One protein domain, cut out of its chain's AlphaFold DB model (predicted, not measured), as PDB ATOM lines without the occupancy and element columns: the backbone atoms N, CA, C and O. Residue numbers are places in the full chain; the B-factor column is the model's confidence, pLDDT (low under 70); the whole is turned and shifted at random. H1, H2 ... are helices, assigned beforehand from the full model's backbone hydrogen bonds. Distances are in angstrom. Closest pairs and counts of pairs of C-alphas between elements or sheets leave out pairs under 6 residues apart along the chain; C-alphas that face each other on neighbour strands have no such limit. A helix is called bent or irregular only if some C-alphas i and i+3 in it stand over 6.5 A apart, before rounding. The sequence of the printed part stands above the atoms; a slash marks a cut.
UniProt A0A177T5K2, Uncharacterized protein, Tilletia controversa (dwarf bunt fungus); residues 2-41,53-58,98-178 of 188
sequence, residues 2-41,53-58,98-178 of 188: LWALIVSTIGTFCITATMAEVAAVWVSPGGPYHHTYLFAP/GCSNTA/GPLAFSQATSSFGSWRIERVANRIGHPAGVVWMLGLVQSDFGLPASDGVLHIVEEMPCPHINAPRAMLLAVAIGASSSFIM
ATOM      1  N   LEU A   2      48.350 -39.274 -50.930       65.38
ATOM      2  CA  LEU A   2      48.226 -38.153 -49.989       65.38
ATOM      3  C   LEU A   2      47.343 -36.969 -50.436       65.38
ATOM      4  O   LEU A   2      46.428 -36.611 -49.713       65.38
ATOM      5  N   TRP A   3      47.560 -36.382 -51.620       65.69
ATOM      6  CA  TRP A   3      46.790 -35.197 -52.046       65.69
ATOM      7  C   TRP A   3      45.291 -35.458 -52.215       65.69
ATOM      8  O   TRP A   3      44.472 -34.684 -51.738       65.69
ATOM      9  N   ALA A   4      44.931 -36.563 -52.861       66.62
ATOM     10  CA  ALA A   4      43.534 -36.937 -53.037       66.62
ATOM     11  C   ALA A   4      42.895 -37.396 -51.713       66.62
ATOM     12  O   ALA A   4      41.742 -37.066 -51.474       66.62
ATOM     13  N   LEU A   5      43.656 -38.032 -50.809       71.12
ATOM     14  CA  LEU A   5      43.198 -38.324 -49.445       71.12
ATOM     15  C   LEU A   5      42.913 -37.048 -48.654       71.12
ATOM     16  O   LEU A   5      41.891 -36.980 -47.988       71.12
ATOM     17  N   ILE A   6      43.770 -36.027 -48.739       77.12
ATOM     18  CA  ILE A   6      43.539 -34.742 -48.064       77.12
ATOM     19  C   ILE A   6      42.269 -34.080 -48.609       77.12
ATOM     20  O   ILE A   6      41.400 -33.697 -47.831       77.12
ATOM     21  N   VAL A   7      42.135 -33.987 -49.937       80.38
ATOM     22  CA  VAL A   7      40.972 -33.355 -50.585       80.38
ATOM     23  C   VAL A   7      39.673 -34.104 -50.262       80.38
ATOM     24  O   VAL A   7      38.695 -33.472 -49.871       80.38
ATOM     25  N   SER A   8      39.670 -35.434 -50.361       79.06
ATOM     26  CA  SER A   8      38.502 -36.265 -50.044       79.06
ATOM     27  C   SER A   8      38.177 -36.276 -48.551       79.06
ATOM     28  O   SER A   8      37.010 -36.158 -48.192       79.06
ATOM     29  N   THR A   9      39.180 -36.314 -47.664       81.00
ATOM     30  CA  THR A   9      38.951 -36.239 -46.211       81.00
ATOM     31  C   THR A   9      38.266 -34.923 -45.858       81.00
ATOM     32  O   THR A   9      37.253 -34.935 -45.169       81.00
ATOM     33  N   ILE A  10      38.761 -33.792 -46.371       86.31
ATOM     34  CA  ILE A  10      38.148 -32.479 -46.128       86.31
ATOM     35  C   ILE A  10      36.725 -32.424 -46.703       86.31
ATOM     36  O   ILE A  10      35.809 -31.978 -46.014       86.31
ATOM     37  N   GLY A  11      36.525 -32.902 -47.937       86.19
ATOM     38  CA  GLY A  11      35.206 -32.941 -48.575       86.19
ATOM     39  C   GLY A  11      34.205 -33.798 -47.798       86.19
ATOM     40  O   GLY A  11      33.102 -33.348 -47.496       86.19
ATOM     41  N   THR A  12      34.624 -34.991 -47.388       84.19
ATOM     42  CA  THR A  12      33.829 -35.935 -46.597       84.19
ATOM     43  C   THR A  12      33.487 -35.362 -45.222       84.19
ATOM     44  O   THR A  12      32.328 -35.407 -44.820       84.19
ATOM     45  N   PHE A  13      34.441 -34.727 -44.534       87.50
ATOM     46  CA  PHE A  13      34.171 -34.021 -43.278       87.50
ATOM     47  C   PHE A  13      33.160 -32.892 -43.449       87.50
ATOM     48  O   PHE A  13      32.293 -32.730 -42.597       87.50
ATOM     49  N   CYS A  14      33.253 -32.121 -44.533       89.31
ATOM     50  CA  CYS A  14      32.314 -31.038 -44.809       89.31
ATOM     51  C   CYS A  14      30.896 -31.580 -45.041       89.31
ATOM     52  O   CYS A  14      29.957 -31.118 -44.395       89.31
ATOM     53  N   ILE A  15      30.751 -32.617 -45.874       87.75
ATOM     54  CA  ILE A  15      29.463 -33.277 -46.136       87.75
ATOM     55  C   ILE A  15      28.873 -33.841 -44.839       87.75
ATOM     56  O   ILE A  15      27.699 -33.617 -44.537       87.75
ATOM     57  N   THR A  16      29.681 -34.542 -44.040       87.69
ATOM     58  CA  THR A  16      29.227 -35.115 -42.770       87.69
ATOM     59  C   THR A  16      28.918 -34.044 -41.732       87.69
ATOM     60  O   THR A  16      27.959 -34.217 -40.990       87.69
ATOM     61  N   ALA A  17      29.652 -32.931 -41.689       89.19
ATOM     62  CA  ALA A  17      29.343 -31.809 -40.808       89.19
ATOM     63  C   ALA A  17      27.987 -31.184 -41.159       89.19
ATOM     64  O   ALA A  17      27.161 -31.001 -40.269       89.19
ATOM     65  N   THR A  18      27.704 -30.957 -42.445       90.25
ATOM     66  CA  THR A  18      26.383 -30.481 -42.886       90.25
ATOM     67  C   THR A  18      25.282 -31.480 -42.533       90.25
ATOM     68  O   THR A  18      24.228 -31.092 -42.033       90.25
ATOM     69  N   MET A  19      25.522 -32.778 -42.732       85.50
ATOM     70  CA  MET A  19      24.551 -33.806 -42.352       85.50
ATOM     71  C   MET A  19      24.340 -33.858 -40.831       85.50
ATOM     72  O   MET A  19      23.213 -34.022 -40.373       85.50
ATOM     73  N   ALA A  20      25.403 -33.677 -40.044       86.88
ATOM     74  CA  ALA A  20      25.355 -33.625 -38.588       86.88
ATOM     75  C   ALA A  20      24.558 -32.407 -38.087       86.88
ATOM     76  O   ALA A  20      23.760 -32.549 -37.166       86.88
ATOM     77  N   GLU A  21      24.702 -31.234 -38.709       89.12
ATOM     78  CA  GLU A  21      23.884 -30.054 -38.392       89.12
ATOM     79  C   GLU A  21      22.395 -30.310 -38.650       89.12
ATOM     80  O   GLU A  21      21.551 -30.010 -37.803       89.12
ATOM     81  N   VAL A  22      22.067 -30.926 -39.789       88.25
ATOM     82  CA  VAL A  22      20.684 -31.295 -40.119       88.25
ATOM     83  C   VAL A  22      20.146 -32.336 -39.135       88.25
ATOM     84  O   VAL A  22      19.029 -32.189 -38.639       88.25
ATOM     85  N   ALA A  23      20.944 -33.353 -38.805       85.31
ATOM     86  CA  ALA A  23      20.577 -34.409 -37.867       85.31
ATOM     87  C   ALA A  23      20.425 -33.900 -36.424       85.31
ATOM     88  O   ALA A  23      19.635 -34.463 -35.675       85.31
ATOM     89  N   ALA A  24      21.126 -32.832 -36.031       85.75
ATOM     90  CA  ALA A  24      20.985 -32.230 -34.706       85.75
ATOM     91  C   ALA A  24      19.607 -31.576 -34.499       85.75
ATOM     92  O   ALA A  24      19.084 -31.579 -33.385       85.75
ATOM     93  N   VAL A  25      19.010 -31.032 -35.568       87.38
ATOM     94  CA  VAL A  25      17.676 -30.407 -35.528       87.38
ATOM     95  C   VAL A  25      16.578 -31.428 -35.826       87.38
ATOM     96  O   VAL A  25      15.557 -31.464 -35.141       87.38
ATOM     97  N   TRP A  26      16.793 -32.274 -36.836       82.75
ATOM     98  CA  TRP A  26      15.804 -33.217 -37.356       82.75
ATOM     99  C   TRP A  26      16.355 -34.637 -37.338       82.75
ATOM    100  O   TRP A  26      16.751 -35.207 -38.360       82.75
ATOM    101  N   VAL A  27      16.341 -35.220 -36.147       80.06
ATOM    102  CA  VAL A  27      16.599 -36.642 -35.959       80.06
ATOM    103  C   VAL A  27      15.453 -37.432 -36.587       80.06
ATOM    104  O   VAL A  27      14.325 -37.390 -36.102       80.06
ATOM    105  N   SER A  28      15.738 -38.156 -37.664       83.12
ATOM    106  CA  SER A  28      14.781 -39.057 -38.298       83.12
ATOM    107  C   SER A  28      15.515 -40.290 -38.825       83.12
ATOM    108  O   SER A  28      16.554 -40.125 -39.471       83.12
ATOM    109  N   PRO A  29      14.976 -41.506 -38.619       77.62
ATOM    110  CA  PRO A  29      15.517 -42.730 -39.216       77.62
ATOM    111  C   PRO A  29      15.387 -42.739 -40.741       77.62
ATOM    112  O   PRO A  29      16.008 -43.540 -41.427       77.62
ATOM    113  N   GLY A  30      14.602 -41.807 -41.293       71.50
ATOM    114  CA  GLY A  30      14.398 -41.640 -42.722       71.50
ATOM    115  C   GLY A  30      15.590 -41.055 -43.490       71.50
ATOM    116  O   GLY A  30      15.422 -40.675 -44.646       71.50
ATOM    117  N   GLY A  31      16.762 -40.914 -42.872       79.31
ATOM    118  CA  GLY A  31      17.990 -40.544 -43.571       79.31
ATOM    119  C   GLY A  31      17.905 -39.254 -44.418       79.31
ATOM    120  O   GLY A  31      17.029 -38.399 -44.220       79.31
ATOM    121  N   PRO A  32      18.779 -39.113 -45.433       77.75
ATOM    122  CA  PRO A  32      18.819 -37.933 -46.298       77.75
ATOM    123  C   PRO A  32      17.570 -37.762 -47.188       77.75
ATOM    124  O   PRO A  32      17.261 -36.648 -47.620       77.75
ATOM    125  N   TYR A  33      16.789 -38.816 -47.458       83.12
ATOM    126  CA  TYR A  33      15.546 -38.698 -48.240       83.12
ATOM    127  C   TYR A  33      14.413 -38.024 -47.451       83.12
ATOM    128  O   TYR A  33      13.593 -37.307 -48.033       83.12
ATOM    129  N   HIS A  34      14.376 -38.212 -46.130       84.81
ATOM    130  CA  HIS A  34      13.447 -37.503 -45.256       84.81
ATOM    131  C   HIS A  34      13.856 -36.035 -45.103       84.81
ATOM    132  O   HIS A  34      13.014 -35.146 -45.227       84.81
ATOM    133  N   HIS A  35      15.151 -35.757 -44.929       85.88
ATOM    134  CA  HIS A  35      15.659 -34.382 -44.864       85.88
ATOM    135  C   HIS A  35      15.402 -33.610 -46.161       85.88
ATOM    136  O   HIS A  35      14.901 -32.488 -46.124       85.88
ATOM    137  N   THR A  36      15.640 -34.223 -47.324       84.12
ATOM    138  CA  THR A  36      15.320 -33.594 -48.618       84.12
ATOM    139  C   THR A  36      13.826 -33.336 -48.793       84.12
ATOM    140  O   THR A  36      13.459 -32.308 -49.357       84.12
ATOM    141  N   TYR A  37      12.949 -34.204 -48.279       85.00
ATOM    142  CA  TYR A  37      11.506 -33.954 -48.297       85.00
ATOM    143  C   TYR A  37      11.106 -32.746 -47.435       85.00
ATOM    144  O   TYR A  37      10.205 -32.002 -47.825       85.00
ATOM    145  N   LEU A  38      11.777 -32.537 -46.295       85.75
ATOM    146  CA  LEU A  38      11.531 -31.406 -45.394       85.75
ATOM    147  C   LEU A  38      11.999 -30.068 -45.986       85.75
ATOM    148  O   LEU A  38      11.304 -29.065 -45.836       85.75
ATOM    149  N   PHE A  39      13.140 -30.049 -46.681       84.06
ATOM    150  CA  PHE A  39      13.685 -28.827 -47.289       84.06
ATOM    151  C   PHE A  39      13.106 -28.503 -48.672       84.06
ATOM    152  O   PHE A  39      13.221 -27.372 -49.147       84.06
ATOM    153  N   ALA A  40      12.504 -29.479 -49.351       86.75
ATOM    154  CA  ALA A  40      12.019 -29.283 -50.705       86.75
ATOM    155  C   ALA A  40      10.742 -28.416 -50.769       86.75
ATOM    156  O   ALA A  40       9.826 -28.573 -49.957       86.75
ATOM    157  N   PRO A  41      10.610 -27.547 -51.791       86.38
ATOM    158  CA  PRO A  41       9.419 -26.727 -51.965       86.38
ATOM    159  C   PRO A  41       8.158 -27.580 -52.231       86.38
ATOM    160  O   PRO A  41       8.243 -28.668 -52.819       86.38
ATOM    161  N   GLY A  53      16.235 -40.676 -52.526       85.88
ATOM    162  CA  GLY A  53      16.076 -42.069 -52.108       85.88
ATOM    163  C   GLY A  53      16.718 -43.050 -53.088       85.88
ATOM    164  O   GLY A  53      17.533 -43.872 -52.679       85.88
ATOM    165  N   CYS A  54      16.437 -42.919 -54.388       88.00
ATOM    166  CA  CYS A  54      17.044 -43.761 -55.421       88.00
ATOM    167  C   CYS A  54      18.572 -43.660 -55.428       88.00
ATOM    168  O   CYS A  54      19.252 -44.679 -55.540       88.00
ATOM    169  N   SER A  55      19.110 -42.448 -55.277       84.00
ATOM    170  CA  SER A  55      20.559 -42.227 -55.218       84.00
ATOM    171  C   SER A  55      21.172 -42.893 -53.984       84.00
ATOM    172  O   SER A  55      22.206 -43.548 -54.093       84.00
ATOM    173  N   ASN A  56      20.501 -42.800 -52.831       83.88
ATOM    174  CA  ASN A  56      20.943 -43.447 -51.597       83.88
ATOM    175  C   ASN A  56      20.957 -44.979 -51.727       83.88
ATOM    176  O   ASN A  56      21.939 -45.631 -51.379       83.88
ATOM    177  N   THR A  57      19.895 -45.566 -52.288       83.12
ATOM    178  CA  THR A  57      19.813 -47.018 -52.504       83.12
ATOM    179  C   THR A  57      20.865 -47.508 -53.499       83.12
ATOM    180  O   THR A  57      21.520 -48.517 -53.245       83.12
ATOM    181  N   ALA A  58      21.072 -46.784 -54.604       82.06
ATOM    182  CA  ALA A  58      22.112 -47.111 -55.576       82.06
ATOM    183  C   ALA A  58      23.517 -47.055 -54.950       82.06
ATOM    184  O   ALA A  58      24.344 -47.922 -55.232       82.06
ATOM    185  N   GLY A  98      36.583 -54.557 -64.868       48.50
ATOM    186  CA  GLY A  98      36.135 -53.690 -63.765       48.50
ATOM    187  C   GLY A  98      37.052 -53.725 -62.532       48.50
ATOM    188  O   GLY A  98      37.531 -52.671 -62.122       48.50
ATOM    189  N   PRO A  99      37.377 -54.913 -61.982       47.84
ATOM    190  CA  PRO A  99      38.203 -55.028 -60.779       47.84
ATOM    191  C   PRO A  99      39.682 -54.729 -61.042       47.84
ATOM    192  O   PRO A  99      40.358 -54.165 -60.195       47.84
ATOM    193  N   LEU A 100      40.194 -55.014 -62.247       45.50
ATOM    194  CA  LEU A 100      41.551 -54.615 -62.628       45.50
ATOM    195  C   LEU A 100      41.647 -53.112 -62.894       45.50
ATOM    196  O   LEU A 100      42.647 -52.531 -62.511       45.50
ATOM    197  N   ALA A 101      40.637 -52.454 -63.470       46.62
ATOM    198  CA  ALA A 101      40.616 -50.991 -63.542       46.62
ATOM    199  C   ALA A 101      40.497 -50.358 -62.146       46.62
ATOM    200  O   ALA A 101      41.156 -49.360 -61.879       46.62
ATOM    201  N   PHE A 102      39.727 -50.974 -61.245       40.91
ATOM    202  CA  PHE A 102      39.584 -50.565 -59.847       40.91
ATOM    203  C   PHE A 102      40.897 -50.737 -59.066       40.91
ATOM    204  O   PHE A 102      41.434 -49.762 -58.557       40.91
ATOM    205  N   SER A 103      41.497 -51.930 -59.083       47.16
ATOM    206  CA  SER A 103      42.777 -52.273 -58.444       47.16
ATOM    207  C   SER A 103      43.990 -51.564 -59.086       47.16
ATOM    208  O   SER A 103      44.930 -51.136 -58.403       47.16
ATOM    209  N   GLN A 104      43.971 -51.340 -60.409       43.84
ATOM    210  CA  GLN A 104      44.981 -50.527 -61.104       43.84
ATOM    211  C   GLN A 104      44.798 -49.022 -60.868       43.84
ATOM    212  O   GLN A 104      45.791 -48.291 -60.836       43.84
ATOM    213  N   ALA A 105      43.574 -48.548 -60.618       44.91
ATOM    214  CA  ALA A 105      43.348 -47.203 -60.096       44.91
ATOM    215  C   ALA A 105      43.904 -47.075 -58.667       44.91
ATOM    216  O   ALA A 105      44.583 -46.085 -58.374       44.91
ATOM    217  N   THR A 106      43.763 -48.109 -57.824       46.44
ATOM    218  CA  THR A 106      44.357 -48.164 -56.474       46.44
ATOM    219  C   THR A 106      45.883 -48.052 -56.509       46.44
ATOM    220  O   THR A 106      46.470 -47.340 -55.696       46.44
ATOM    221  N   SER A 107      46.544 -48.673 -57.492       44.97
ATOM    222  CA  SER A 107      48.007 -48.592 -57.663       44.97
ATOM    223  C   SER A 107      48.504 -47.319 -58.367       44.97
ATOM    224  O   SER A 107      49.710 -47.082 -58.446       44.97
ATOM    225  N   SER A 108      47.599 -46.447 -58.822       47.62
ATOM    226  CA  SER A 108      47.936 -45.210 -59.546       47.62
ATOM    227  C   SER A 108      47.832 -43.944 -58.699       47.62
ATOM    228  O   SER A 108      48.239 -42.854 -59.123       47.62
ATOM    229  N   PHE A 109      47.308 -44.060 -57.485       47.50
ATOM    230  CA  PHE A 109      46.978 -42.910 -56.669       47.50
ATOM    231  C   PHE A 109      48.241 -42.187 -56.180       47.50
ATOM    232  O   PHE A 109      48.997 -42.653 -55.336       47.50
ATOM    233  N   GLY A 110      48.456 -40.970 -56.674       47.12
ATOM    234  CA  GLY A 110      49.603 -40.110 -56.352       47.12
ATOM    235  C   GLY A 110      50.961 -40.595 -56.834       47.12
ATOM    236  O   GLY A 110      51.970 -40.212 -56.248       47.12
ATOM    237  N   SER A 111      51.012 -41.345 -57.934       49.34
ATOM    238  CA  SER A 111      52.190 -41.187 -58.779       49.34
ATOM    239  C   SER A 111      52.158 -39.761 -59.349       49.34
ATOM    240  O   SER A 111      51.120 -39.308 -59.829       49.34
ATOM    241  N   TRP A 112      53.291 -39.060 -59.377       51.91
ATOM    242  CA  TRP A 112      53.492 -37.809 -60.136       51.91
ATOM    243  C   TRP A 112      53.308 -37.991 -61.662       51.91
ATOM    244  O   TRP A 112      53.773 -37.196 -62.467       51.91
ATOM    245  N   ARG A 113      52.702 -39.108 -62.075       54.22
ATOM    246  CA  ARG A 113      52.616 -39.648 -63.425       54.22
ATOM    247  C   ARG A 113      51.178 -40.067 -63.744       54.22
ATOM    248  O   ARG A 113      50.980 -41.059 -64.446       54.22
ATOM    249  N   ILE A 114      50.189 -39.308 -63.262       59.09
ATOM    250  CA  ILE A 114      48.770 -39.446 -63.646       59.09
ATOM    251  C   ILE A 114      48.655 -39.498 -65.179       59.09
ATOM    252  O   ILE A 114      47.915 -40.312 -65.716       59.09
ATOM    253  N   GLU A 115      49.502 -38.742 -65.883       60.00
ATOM    254  CA  GLU A 115      49.641 -38.766 -67.341       60.00
ATOM    255  C   GLU A 115      50.077 -40.120 -67.920       60.00
ATOM    256  O   GLU A 115      49.579 -40.514 -68.965       60.00
ATOM    257  N   ARG A 116      50.972 -40.882 -67.274       59.28
ATOM    258  CA  ARG A 116      51.387 -42.198 -67.804       59.28
ATOM    259  C   ARG A 116      50.309 -43.248 -67.650       59.28
ATOM    260  O   ARG A 116      50.211 -44.131 -68.491       59.28
ATOM    261  N   VAL A 117      49.548 -43.159 -66.567       58.53
ATOM    262  CA  VAL A 117      48.402 -44.027 -66.311       58.53
ATOM    263  C   VAL A 117      47.280 -43.665 -67.284       58.53
ATOM    264  O   VAL A 117      46.814 -44.534 -68.007       58.53
ATOM    265  N   ALA A 118      46.956 -42.378 -67.417       61.78
ATOM    266  CA  ALA A 118      46.031 -41.847 -68.418       61.78
ATOM    267  C   ALA A 118      46.367 -42.330 -69.839       61.78
ATOM    268  O   ALA A 118      45.503 -42.860 -70.534       61.78
ATOM    269  N   ASN A 119      47.645 -42.270 -70.228       60.69
ATOM    270  CA  ASN A 119      48.106 -42.712 -71.547       60.69
ATOM    271  C   ASN A 119      48.092 -44.246 -71.720       60.69
ATOM    272  O   ASN A 119      48.029 -44.741 -72.840       60.69
ATOM    273  N   ARG A 120      48.128 -45.019 -70.625       62.56
ATOM    274  CA  ARG A 120      48.033 -46.493 -70.648       62.56
ATOM    275  C   ARG A 120      46.598 -46.993 -70.779       62.56
ATOM    276  O   ARG A 120      46.380 -48.031 -71.388       62.56
ATOM    277  N   ILE A 121      45.655 -46.277 -70.165       62.56
ATOM    278  CA  ILE A 121      44.228 -46.628 -70.137       62.56
ATOM    279  C   ILE A 121      43.469 -45.896 -71.269       62.56
ATOM    280  O   ILE A 121      42.323 -46.216 -71.557       62.56
ATOM    281  N   GLY A 122      44.099 -44.925 -71.942       69.25
ATOM    282  CA  GLY A 122      43.502 -44.167 -73.049       69.25
ATOM    283  C   GLY A 122      42.471 -43.120 -72.614       69.25
ATOM    284  O   GLY A 122      41.701 -42.641 -73.442       69.25
ATOM    285  N   HIS A 123      42.443 -42.750 -71.330       72.62
ATOM    286  CA  HIS A 123      41.501 -41.775 -70.774       72.62
ATOM    287  C   HIS A 123      42.192 -40.457 -70.397       72.62
ATOM    288  O   HIS A 123      43.359 -40.475 -70.007       72.62
ATOM    289  N   PRO A 124      41.487 -39.308 -70.440       77.62
ATOM    290  CA  PRO A 124      42.043 -38.023 -70.020       77.62
ATOM    291  C   PRO A 124      42.510 -38.032 -68.557       77.62
ATOM    292  O   PRO A 124      41.848 -38.599 -67.687       77.62
ATOM    293  N   ALA A 125      43.606 -37.327 -68.258       69.50
ATOM    294  CA  ALA A 125      44.188 -37.267 -66.911       69.50
ATOM    295  C   ALA A 125      43.204 -36.773 -65.833       69.50
ATOM    296  O   ALA A 125      43.240 -37.255 -64.702       69.50
ATOM    297  N   GLY A 126      42.281 -35.873 -66.194       69.50
ATOM    298  CA  GLY A 126      41.219 -35.413 -65.297       69.50
ATOM    299  C   GLY A 126      40.246 -36.524 -64.890       69.50
ATOM    300  O   GLY A 126      39.856 -36.593 -63.729       69.50
ATOM    301  N   VAL A 127      39.915 -37.445 -65.802       71.56
ATOM    302  CA  VAL A 127      39.040 -38.594 -65.509       71.56
ATOM    303  C   VAL A 127      39.735 -39.556 -64.551       71.56
ATOM    304  O   VAL A 127      39.134 -39.978 -63.572       71.56
ATOM    305  N   VAL A 128      41.020 -39.844 -64.769       68.62
ATOM    306  CA  VAL A 128      41.818 -40.692 -63.863       68.62
ATOM    307  C   VAL A 128      41.931 -40.067 -62.468       68.62
ATOM    308  O   VAL A 128      41.896 -40.779 -61.468       68.62
ATOM    309  N   TRP A 129      42.026 -38.738 -62.383       71.62
ATOM    310  CA  TRP A 129      42.041 -38.028 -61.105       71.62
ATOM    311  C   TRP A 129      40.684 -38.076 -60.380       71.62
ATOM    312  O   TRP A 129      40.649 -38.345 -59.181       71.62
ATOM    313  N   MET A 130      39.577 -37.893 -61.107       70.81
ATOM    314  CA  MET A 130      38.205 -38.014 -60.584       70.81
ATOM    315  C   MET A 130      37.888 -39.432 -60.099       70.81
ATOM    316  O   MET A 130      37.400 -39.605 -58.986       70.81
ATOM    317  N   LEU A 131      38.218 -40.446 -60.905       69.00
ATOM    318  CA  LEU A 131      38.120 -41.861 -60.520       69.00
ATOM    319  C   LEU A 131      38.974 -42.164 -59.293       69.00
ATOM    320  O   LEU A 131      38.636 -43.038 -58.502       69.00
ATOM    321  N   GLY A 132      40.060 -41.405 -59.137       67.00
ATOM    322  CA  GLY A 132      40.810 -41.351 -57.909       67.00
ATOM    323  C   GLY A 132      39.908 -40.945 -56.743       67.00
ATOM    324  O   GLY A 132      39.563 -41.781 -55.920       67.00
ATOM    325  N   LEU A 133      39.484 -39.684 -56.687       68.88
ATOM    326  CA  LEU A 133      38.713 -39.130 -55.559       68.88
ATOM    327  C   LEU A 133      37.525 -39.995 -55.100       68.88
ATOM    328  O   LEU A 133      37.334 -40.160 -53.898       68.88
ATOM    329  N   VAL A 134      36.793 -40.605 -56.037       70.31
ATOM    330  CA  VAL A 134      35.652 -41.491 -55.733       70.31
ATOM    331  C   VAL A 134      36.048 -42.667 -54.826       70.31
ATOM    332  O   VAL A 134      35.273 -43.075 -53.968       70.31
ATOM    333  N   GLN A 135      37.270 -43.190 -54.958       63.75
ATOM    334  CA  GLN A 135      37.764 -44.297 -54.137       63.75
ATOM    335  C   GLN A 135      38.092 -43.885 -52.696       63.75
ATOM    336  O   GLN A 135      38.076 -44.716 -51.791       63.75
ATOM    337  N   SER A 136      38.429 -42.619 -52.462       63.88
ATOM    338  CA  SER A 136      38.715 -42.129 -51.109       63.88
ATOM    339  C   SER A 136      37.449 -41.836 -50.294       63.88
ATOM    340  O   SER A 136      37.520 -41.790 -49.069       63.88
ATOM    341  N   ASP A 137      36.286 -41.753 -50.942       67.00
ATOM    342  CA  ASP A 137      35.011 -41.387 -50.310       67.00
ATOM    343  C   ASP A 137      34.282 -42.564 -49.618       67.00
ATOM    344  O   ASP A 137      33.199 -42.387 -49.054       67.00
ATOM    345  N   PHE A 138      34.878 -43.765 -49.567       65.88
ATOM    346  CA  PHE A 138      34.297 -44.955 -48.912       65.88
ATOM    347  C   PHE A 138      34.026 -44.800 -47.398       65.88
ATOM    348  O   PHE A 138      33.419 -45.686 -46.801       65.88
ATOM    349  N   GLY A 139      34.439 -43.694 -46.766       61.94
ATOM    350  CA  GLY A 139      34.146 -43.376 -45.360       61.94
ATOM    351  C   GLY A 139      32.777 -42.723 -45.102       61.94
ATOM    352  O   GLY A 139      32.279 -42.781 -43.978       61.94
ATOM    353  N   LEU A 140      32.133 -42.146 -46.123       61.28
ATOM    354  CA  LEU A 140      30.814 -41.498 -46.017       61.28
ATOM    355  C   LEU A 140      29.645 -42.395 -45.542       61.28
ATOM    356  O   LEU A 140      28.795 -41.888 -44.802       61.28
ATOM    357  N   PRO A 141      29.572 -43.700 -45.883       70.06
ATOM    358  CA  PRO A 141      28.427 -44.553 -45.539       70.06
ATOM    359  C   PRO A 141      28.207 -44.714 -44.033       70.06
ATOM    360  O   PRO A 141      27.082 -44.919 -43.581       70.06
ATOM    361  N   ALA A 142      29.273 -44.576 -43.238       70.94
ATOM    362  CA  ALA A 142      29.188 -44.685 -41.787       70.94
ATOM    363  C   ALA A 142      28.311 -43.583 -41.167       70.94
ATOM    364  O   ALA A 142      27.690 -43.811 -40.133       70.94
ATOM    365  N   SER A 143      28.219 -42.413 -41.810       77.38
ATOM    366  CA  SER A 143      27.364 -41.318 -41.339       77.38
ATOM    367  C   SER A 143      25.869 -41.593 -41.554       77.38
ATOM    368  O   SER A 143      25.072 -41.274 -40.675       77.38
ATOM    369  N   ASP A 144      25.492 -42.252 -42.656       81.00
ATOM    370  CA  ASP A 144      24.106 -42.676 -42.918       81.00
ATOM    371  C   ASP A 144      23.673 -43.777 -41.937       81.00
ATOM    372  O   ASP A 144      22.573 -43.728 -41.392       81.00
ATOM    373  N   GLY A 145      24.576 -44.715 -41.620       82.31
ATOM    374  CA  GLY A 145      24.339 -45.798 -40.656       82.31
ATOM    375  C   GLY A 145      23.858 -45.326 -39.278       82.31
ATOM    376  O   GLY A 145      23.001 -45.967 -38.673       82.31
ATOM    377  N   VAL A 146      24.355 -44.177 -38.802       84.31
ATOM    378  CA  VAL A 146      23.955 -43.588 -37.511       84.31
ATOM    379  C   VAL A 146      22.477 -43.194 -37.501       84.31
ATOM    380  O   VAL A 146      21.821 -43.317 -36.467       84.31
ATOM    381  N   LEU A 147      21.939 -42.745 -38.639       83.88
ATOM    382  CA  LEU A 147      20.540 -42.330 -38.742       83.88
ATOM    383  C   LEU A 147      19.594 -43.532 -38.621       83.88
ATOM    384  O   LEU A 147      18.557 -43.414 -37.979       83.88
ATOM    385  N   HIS A 148      19.972 -44.707 -39.131       86.00
ATOM    386  CA  HIS A 148      19.137 -45.919 -39.054       86.00
ATOM    387  C   HIS A 148      18.943 -46.454 -37.631       86.00
ATOM    388  O   HIS A 148      17.940 -47.099 -37.359       86.00
ATOM    389  N   ILE A 149      19.876 -46.176 -36.719       88.25
ATOM    390  CA  ILE A 149      19.814 -46.620 -35.311       88.25
ATOM    391  C   ILE A 149      19.419 -45.490 -34.356       88.25
ATOM    392  O   ILE A 149      19.547 -45.607 -33.138       88.25
ATOM    393  N   VAL A 150      18.979 -44.355 -34.898       86.00
ATOM    394  CA  VAL A 150      18.820 -43.131 -34.115       86.00
ATOM    395  C   VAL A 150      17.673 -43.204 -33.105       86.00
ATOM    396  O   VAL A 150      17.714 -42.517 -32.086       86.00
ATOM    397  N   GLU A 151      16.681 -44.065 -33.353       85.25
ATOM    398  CA  GLU A 151      15.562 -44.315 -32.434       85.25
ATOM    399  C   GLU A 151      15.998 -45.042 -31.152       85.25
ATOM    400  O   GLU A 151      15.369 -44.880 -30.108       85.25
ATOM    401  N   GLU A 152      17.104 -45.787 -31.201       88.75
ATOM    402  CA  GLU A 152      17.654 -46.523 -30.054       88.75
ATOM    403  C   GLU A 152      18.702 -45.709 -29.277       88.75
ATOM    404  O   GLU A 152      19.200 -46.132 -28.231       88.75
ATOM    405  N   MET A 153      19.056 -44.524 -29.775       88.25
ATOM    406  CA  MET A 153      20.118 -43.713 -29.201       88.25
ATOM    407  C   MET A 153      19.599 -42.850 -28.038       88.25
ATOM    408  O   MET A 153      18.643 -42.090 -28.208       88.25
ATOM    409  N   PRO A 154      20.256 -42.856 -26.861       84.62
ATOM    410  CA  PRO A 154      19.929 -41.902 -25.807       84.62
ATOM    411  C   PRO A 154      20.293 -40.485 -26.274       84.62
ATOM    412  O   PRO A 154      21.412 -40.258 -26.726       84.62
ATOM    413  N   CYS A 155      19.376 -39.520 -26.156       86.50
ATOM    414  CA  CYS A 155      19.583 -38.116 -26.557       86.50
ATOM    415  C   CYS A 155      20.146 -37.944 -27.991       86.50
ATOM    416  O   CYS A 155      21.247 -37.406 -28.174       86.50
ATOM    417  N   PRO A 156      19.396 -38.350 -29.031       83.25
ATOM    418  CA  PRO A 156      19.923 -38.459 -30.390       83.25
ATOM    419  C   PRO A 156      20.328 -37.113 -31.007       83.25
ATOM    420  O   PRO A 156      21.270 -37.057 -31.788       83.25
ATOM    421  N   HIS A 157      19.695 -36.015 -30.592       83.31
ATOM    422  CA  HIS A 157      19.997 -34.656 -31.060       83.31
ATOM    423  C   HIS A 157      21.447 -34.201 -30.786       83.31
ATOM    424  O   HIS A 157      21.955 -33.322 -31.473       83.31
ATOM    425  N   ILE A 158      22.138 -34.802 -29.808       86.50
ATOM    426  CA  ILE A 158      23.555 -34.520 -29.506       86.50
ATOM    427  C   ILE A 158      24.444 -35.702 -29.889       86.50
ATOM    428  O   ILE A 158      25.559 -35.515 -30.380       86.50
ATOM    429  N   ASN A 159      23.976 -36.926 -29.647       89.31
ATOM    430  CA  ASN A 159      24.809 -38.111 -29.805       89.31
ATOM    431  C   ASN A 159      24.919 -38.570 -31.263       89.31
ATOM    432  O   ASN A 159      25.994 -39.018 -31.658       89.31
ATOM    433  N   ALA A 160      23.888 -38.367 -32.089       87.88
ATOM    434  CA  ALA A 160      23.943 -38.687 -33.513       87.88
ATOM    435  C   ALA A 160      24.979 -37.829 -34.263       87.88
ATOM    436  O   ALA A 160      25.886 -38.411 -34.863       87.88
ATOM    437  N   PRO A 161      24.963 -36.479 -34.181       88.06
ATOM    438  CA  PRO A 161      25.958 -35.663 -34.881       88.06
ATOM    439  C   PRO A 161      27.393 -35.940 -34.411       88.06
ATOM    440  O   PRO A 161      28.320 -35.968 -35.222       88.06
ATOM    441  N   ARG A 162      27.590 -36.216 -33.114       87.94
ATOM    442  CA  ARG A 162      28.899 -36.621 -32.579       87.94
ATOM    443  C   ARG A 162      29.350 -37.967 -33.140       87.94
ATOM    444  O   ARG A 162      30.500 -38.081 -33.553       87.94
ATOM    445  N   ALA A 163      28.467 -38.962 -33.179       89.19
ATOM    446  CA  ALA A 163      28.778 -40.283 -33.715       89.19
ATOM    447  C   ALA A 163      29.134 -40.227 -35.209       89.19
ATOM    448  O   ALA A 163      30.110 -40.850 -35.621       89.19
ATOM    449  N   MET A 164      28.412 -39.427 -36.001       89.38
ATOM    450  CA  MET A 164      28.690 -39.236 -37.431       89.38
ATOM    451  C   MET A 164      30.093 -38.657 -37.666       89.38
ATOM    452  O   MET A 164      30.863 -39.196 -38.460       89.38
ATOM    453  N   LEU A 165      30.453 -37.594 -36.939       89.06
ATOM    454  CA  LEU A 165      31.772 -36.963 -37.052       89.06
ATOM    455  C   LEU A 165      32.901 -37.863 -36.532       89.06
ATOM    456  O   LEU A 165      33.967 -37.923 -37.144       89.06
ATOM    457  N   LEU A 166      32.673 -38.589 -35.433       87.50
ATOM    458  CA  LEU A 166      33.646 -39.541 -34.892       87.50
ATOM    459  C   LEU A 166      33.904 -40.700 -35.858       87.50
ATOM    460  O   LEU A 166      35.059 -41.074 -36.048       87.50
ATOM    461  N   ALA A 167      32.866 -41.233 -36.505       85.69
ATOM    462  CA  ALA A 167      33.013 -42.311 -37.479       85.69
ATOM    463  C   ALA A 167      33.915 -41.899 -38.654       85.69
ATOM    464  O   ALA A 167      34.829 -42.636 -39.033       85.69
ATOM    465  N   VAL A 168      33.721 -40.684 -39.174       85.44
ATOM    466  CA  VAL A 168      34.562 -40.129 -40.242       85.44
ATOM    467  C   VAL A 168      35.979 -39.842 -39.757       85.44
ATOM    468  O   VAL A 168      36.936 -40.162 -40.458       85.44
ATOM    469  N   ALA A 169      36.145 -39.307 -38.545       85.06
ATOM    470  CA  ALA A 169      37.464 -39.062 -37.968       85.06
ATOM    471  C   ALA A 169      38.274 -40.354 -37.796       85.06
ATOM    472  O   ALA A 169      39.459 -40.389 -38.135       85.06
ATOM    473  N   ILE A 170      37.631 -41.432 -37.337       85.19
ATOM    474  CA  ILE A 170      38.258 -42.751 -37.211       85.19
ATOM    475  C   ILE A 170      38.655 -43.274 -38.598       85.19
ATOM    476  O   ILE A 170      39.814 -43.642 -38.793       85.19
ATOM    477  N   GLY A 171      37.752 -43.236 -39.585       79.12
ATOM    478  CA  GLY A 171      38.045 -43.670 -40.959       79.12
ATOM    479  C   GLY A 171      39.181 -42.879 -41.624       79.12
ATOM    480  O   GLY A 171      40.083 -43.462 -42.236       79.12
ATOM    481  N   ALA A 172      39.193 -41.557 -41.439       80.00
ATOM    482  CA  ALA A 172      40.258 -40.687 -41.916       80.00
ATOM    483  C   ALA A 172      41.595 -41.028 -41.242       80.00
ATOM    484  O   ALA A 172      42.593 -41.234 -41.929       80.00
ATOM    485  N   SER A 173      41.616 -41.165 -39.912       81.81
ATOM    486  CA  SER A 173      42.841 -41.472 -39.162       81.81
ATOM    487  C   SER A 173      43.476 -42.804 -39.580       81.81
ATOM    488  O   SER A 173      44.683 -42.855 -39.819       81.81
ATOM    489  N   SER A 174      42.665 -43.847 -39.790       80.19
ATOM    490  CA  SER A 174      43.120 -45.149 -40.291       80.19
ATOM    491  C   SER A 174      43.762 -45.044 -41.676       80.19
ATOM    492  O   SER A 174      44.759 -45.711 -41.952       80.19
ATOM    493  N   SER A 175      43.242 -44.156 -42.529       73.31
ATOM    494  CA  SER A 175      43.757 -43.932 -43.885       73.31
ATOM    495  C   SER A 175      45.123 -43.233 -43.903       73.31
ATOM    496  O   SER A 175      45.904 -43.441 -44.830       73.31
ATOM    497  N   PHE A 176      45.440 -42.425 -42.885       70.50
ATOM    498  CA  PHE A 176      46.749 -41.775 -42.746       70.50
ATOM    499  C   PHE A 176      47.785 -42.644 -42.020       70.50
ATOM    500  O   PHE A 176      48.983 -42.473 -42.243       70.50
ATOM    501  N   ILE A 177      47.341 -43.577 -41.172       73.00
ATOM    502  CA  ILE A 177      48.213 -44.446 -40.369       73.00
ATOM    503  C   ILE A 177      48.838 -45.594 -41.168       73.00
ATOM    504  O   ILE A 177      49.860 -46.118 -40.735       73.00
ATOM    505  N   MET A 178      48.282 -45.977 -42.321       62.94
ATOM    506  CA  MET A 178      48.861 -47.025 -43.166       62.94
ATOM    507  C   MET A 178      49.817 -46.419 -44.211       62.94
ATOM    508  O   MET A 178      49.362 -46.003 -45.281       62.94
TER     509      MET A 178
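AT A GLANCE: This is residues 2 to 41, 53 to 58 and 98 to 178 of the 188 residues of an uncharacterized protein of Tilletia controversa (dwarf bunt fungus) (UniProt A0A177T5K2). Two long helices, H1 and H8, lie side by side and run opposite ways, with the short H7 folded back along H8 as a hairpin and the irregular H6 packed at a steep tilt on residues 4 to 12 of H1. H6 reaches on past the first residues of H1 to a loose head of H4 and H5, while toward the other end of the long axis the small H2 packs on H7 near Leu 147, and H3 packs on H2 alone. The printed part has 127 residues, 101 of them in eight named helices, H1 to H8 in order along the chain, with no named strand: the class is all helix. It is loose, with a radius of gyration of the C-alphas of 17.5 A, and spans 52 by 36 by 23 A.

IN THESE COORDINATES: H1, residues 2 to 25, begins at C-alpha 2 (48.226, -38.153, -49.989) and is 34.7 A long. H2 is residues 31 to 39, and H3 is residues 53 to 58. H4 is residues 98 to 106, and H5 is residues 114 to 121. H6, residues 125 to 139, is 24.5 A long and begins at C-alpha 125 (44.188, -37.267, -66.911); it is irregular, with C-alphas 136 and 139 7.4 A apart. H7 is residues 141 to 148. H8, residues 156 to 177, is 30.6 A long and ends at C-alpha 177 (48.213, -44.446, -40.369).

HOW THE PARTS SIT: H1 and H8 touch at a shallow tilt of 7 degrees, opposite ways; their closest C-alphas, Ala 20 and Pro 161, are 4.3 A apart. With residues 4 to 12 alone, H1 touches H6, the hub, at a steep tilt of 47 degrees, closest at the C-alphas of Ala 4 and Leu 133, 5.9 A. H2 touches H3, closest at the C-alphas of Tyr 33 and Gly 53, 5.2 A. H2 also touches H7, about perpendicular at 74 degrees, closest at the C-alphas of Gly 31 and Leu 147, 5.7 A. H4 touches H6 at 90 degrees, about perpendicular, with the C-alphas of Ala 105 and Gly 132 closest at 6.7 A. H5 touches residues 125 to 129 of H6 at 81 degrees, also about perpendicular, with the C-alphas of Ala 118 and Ala 125 closest at 5.2 A. H4 and H5 are apart. H7 and H8 form a helical hairpin at a shallow tilt of 19 degrees, with the C-alphas of Ser 143 and Met 164 closest at 4.6 A. Every O i to N i+4 pair is within hydrogen-bond range in H2, H3, H4 and H5, against 19 of 20 in H1, 6 of 11 in H6, 17 of 18 in H8 and 1 of 4 in H7, where 3 of 5 O i to N i+3 pairs are within range.

THE WHOLE: The two C-alphas farthest apart, those of Asn 119 and Pro 154, are 53.7 A apart. Residues 42 to 52 are not printed, and C-alphas 41 and 53 are 16.7 A apart across that cut; residues 59 to 97 are not printed either, with 17.5 A between C-alphas 58 and 98. Of the links that are printed whole, none is long. Mean pLDDT of the printed part is 74.8, and 41 residues are under 70, among them residues 98 to 122.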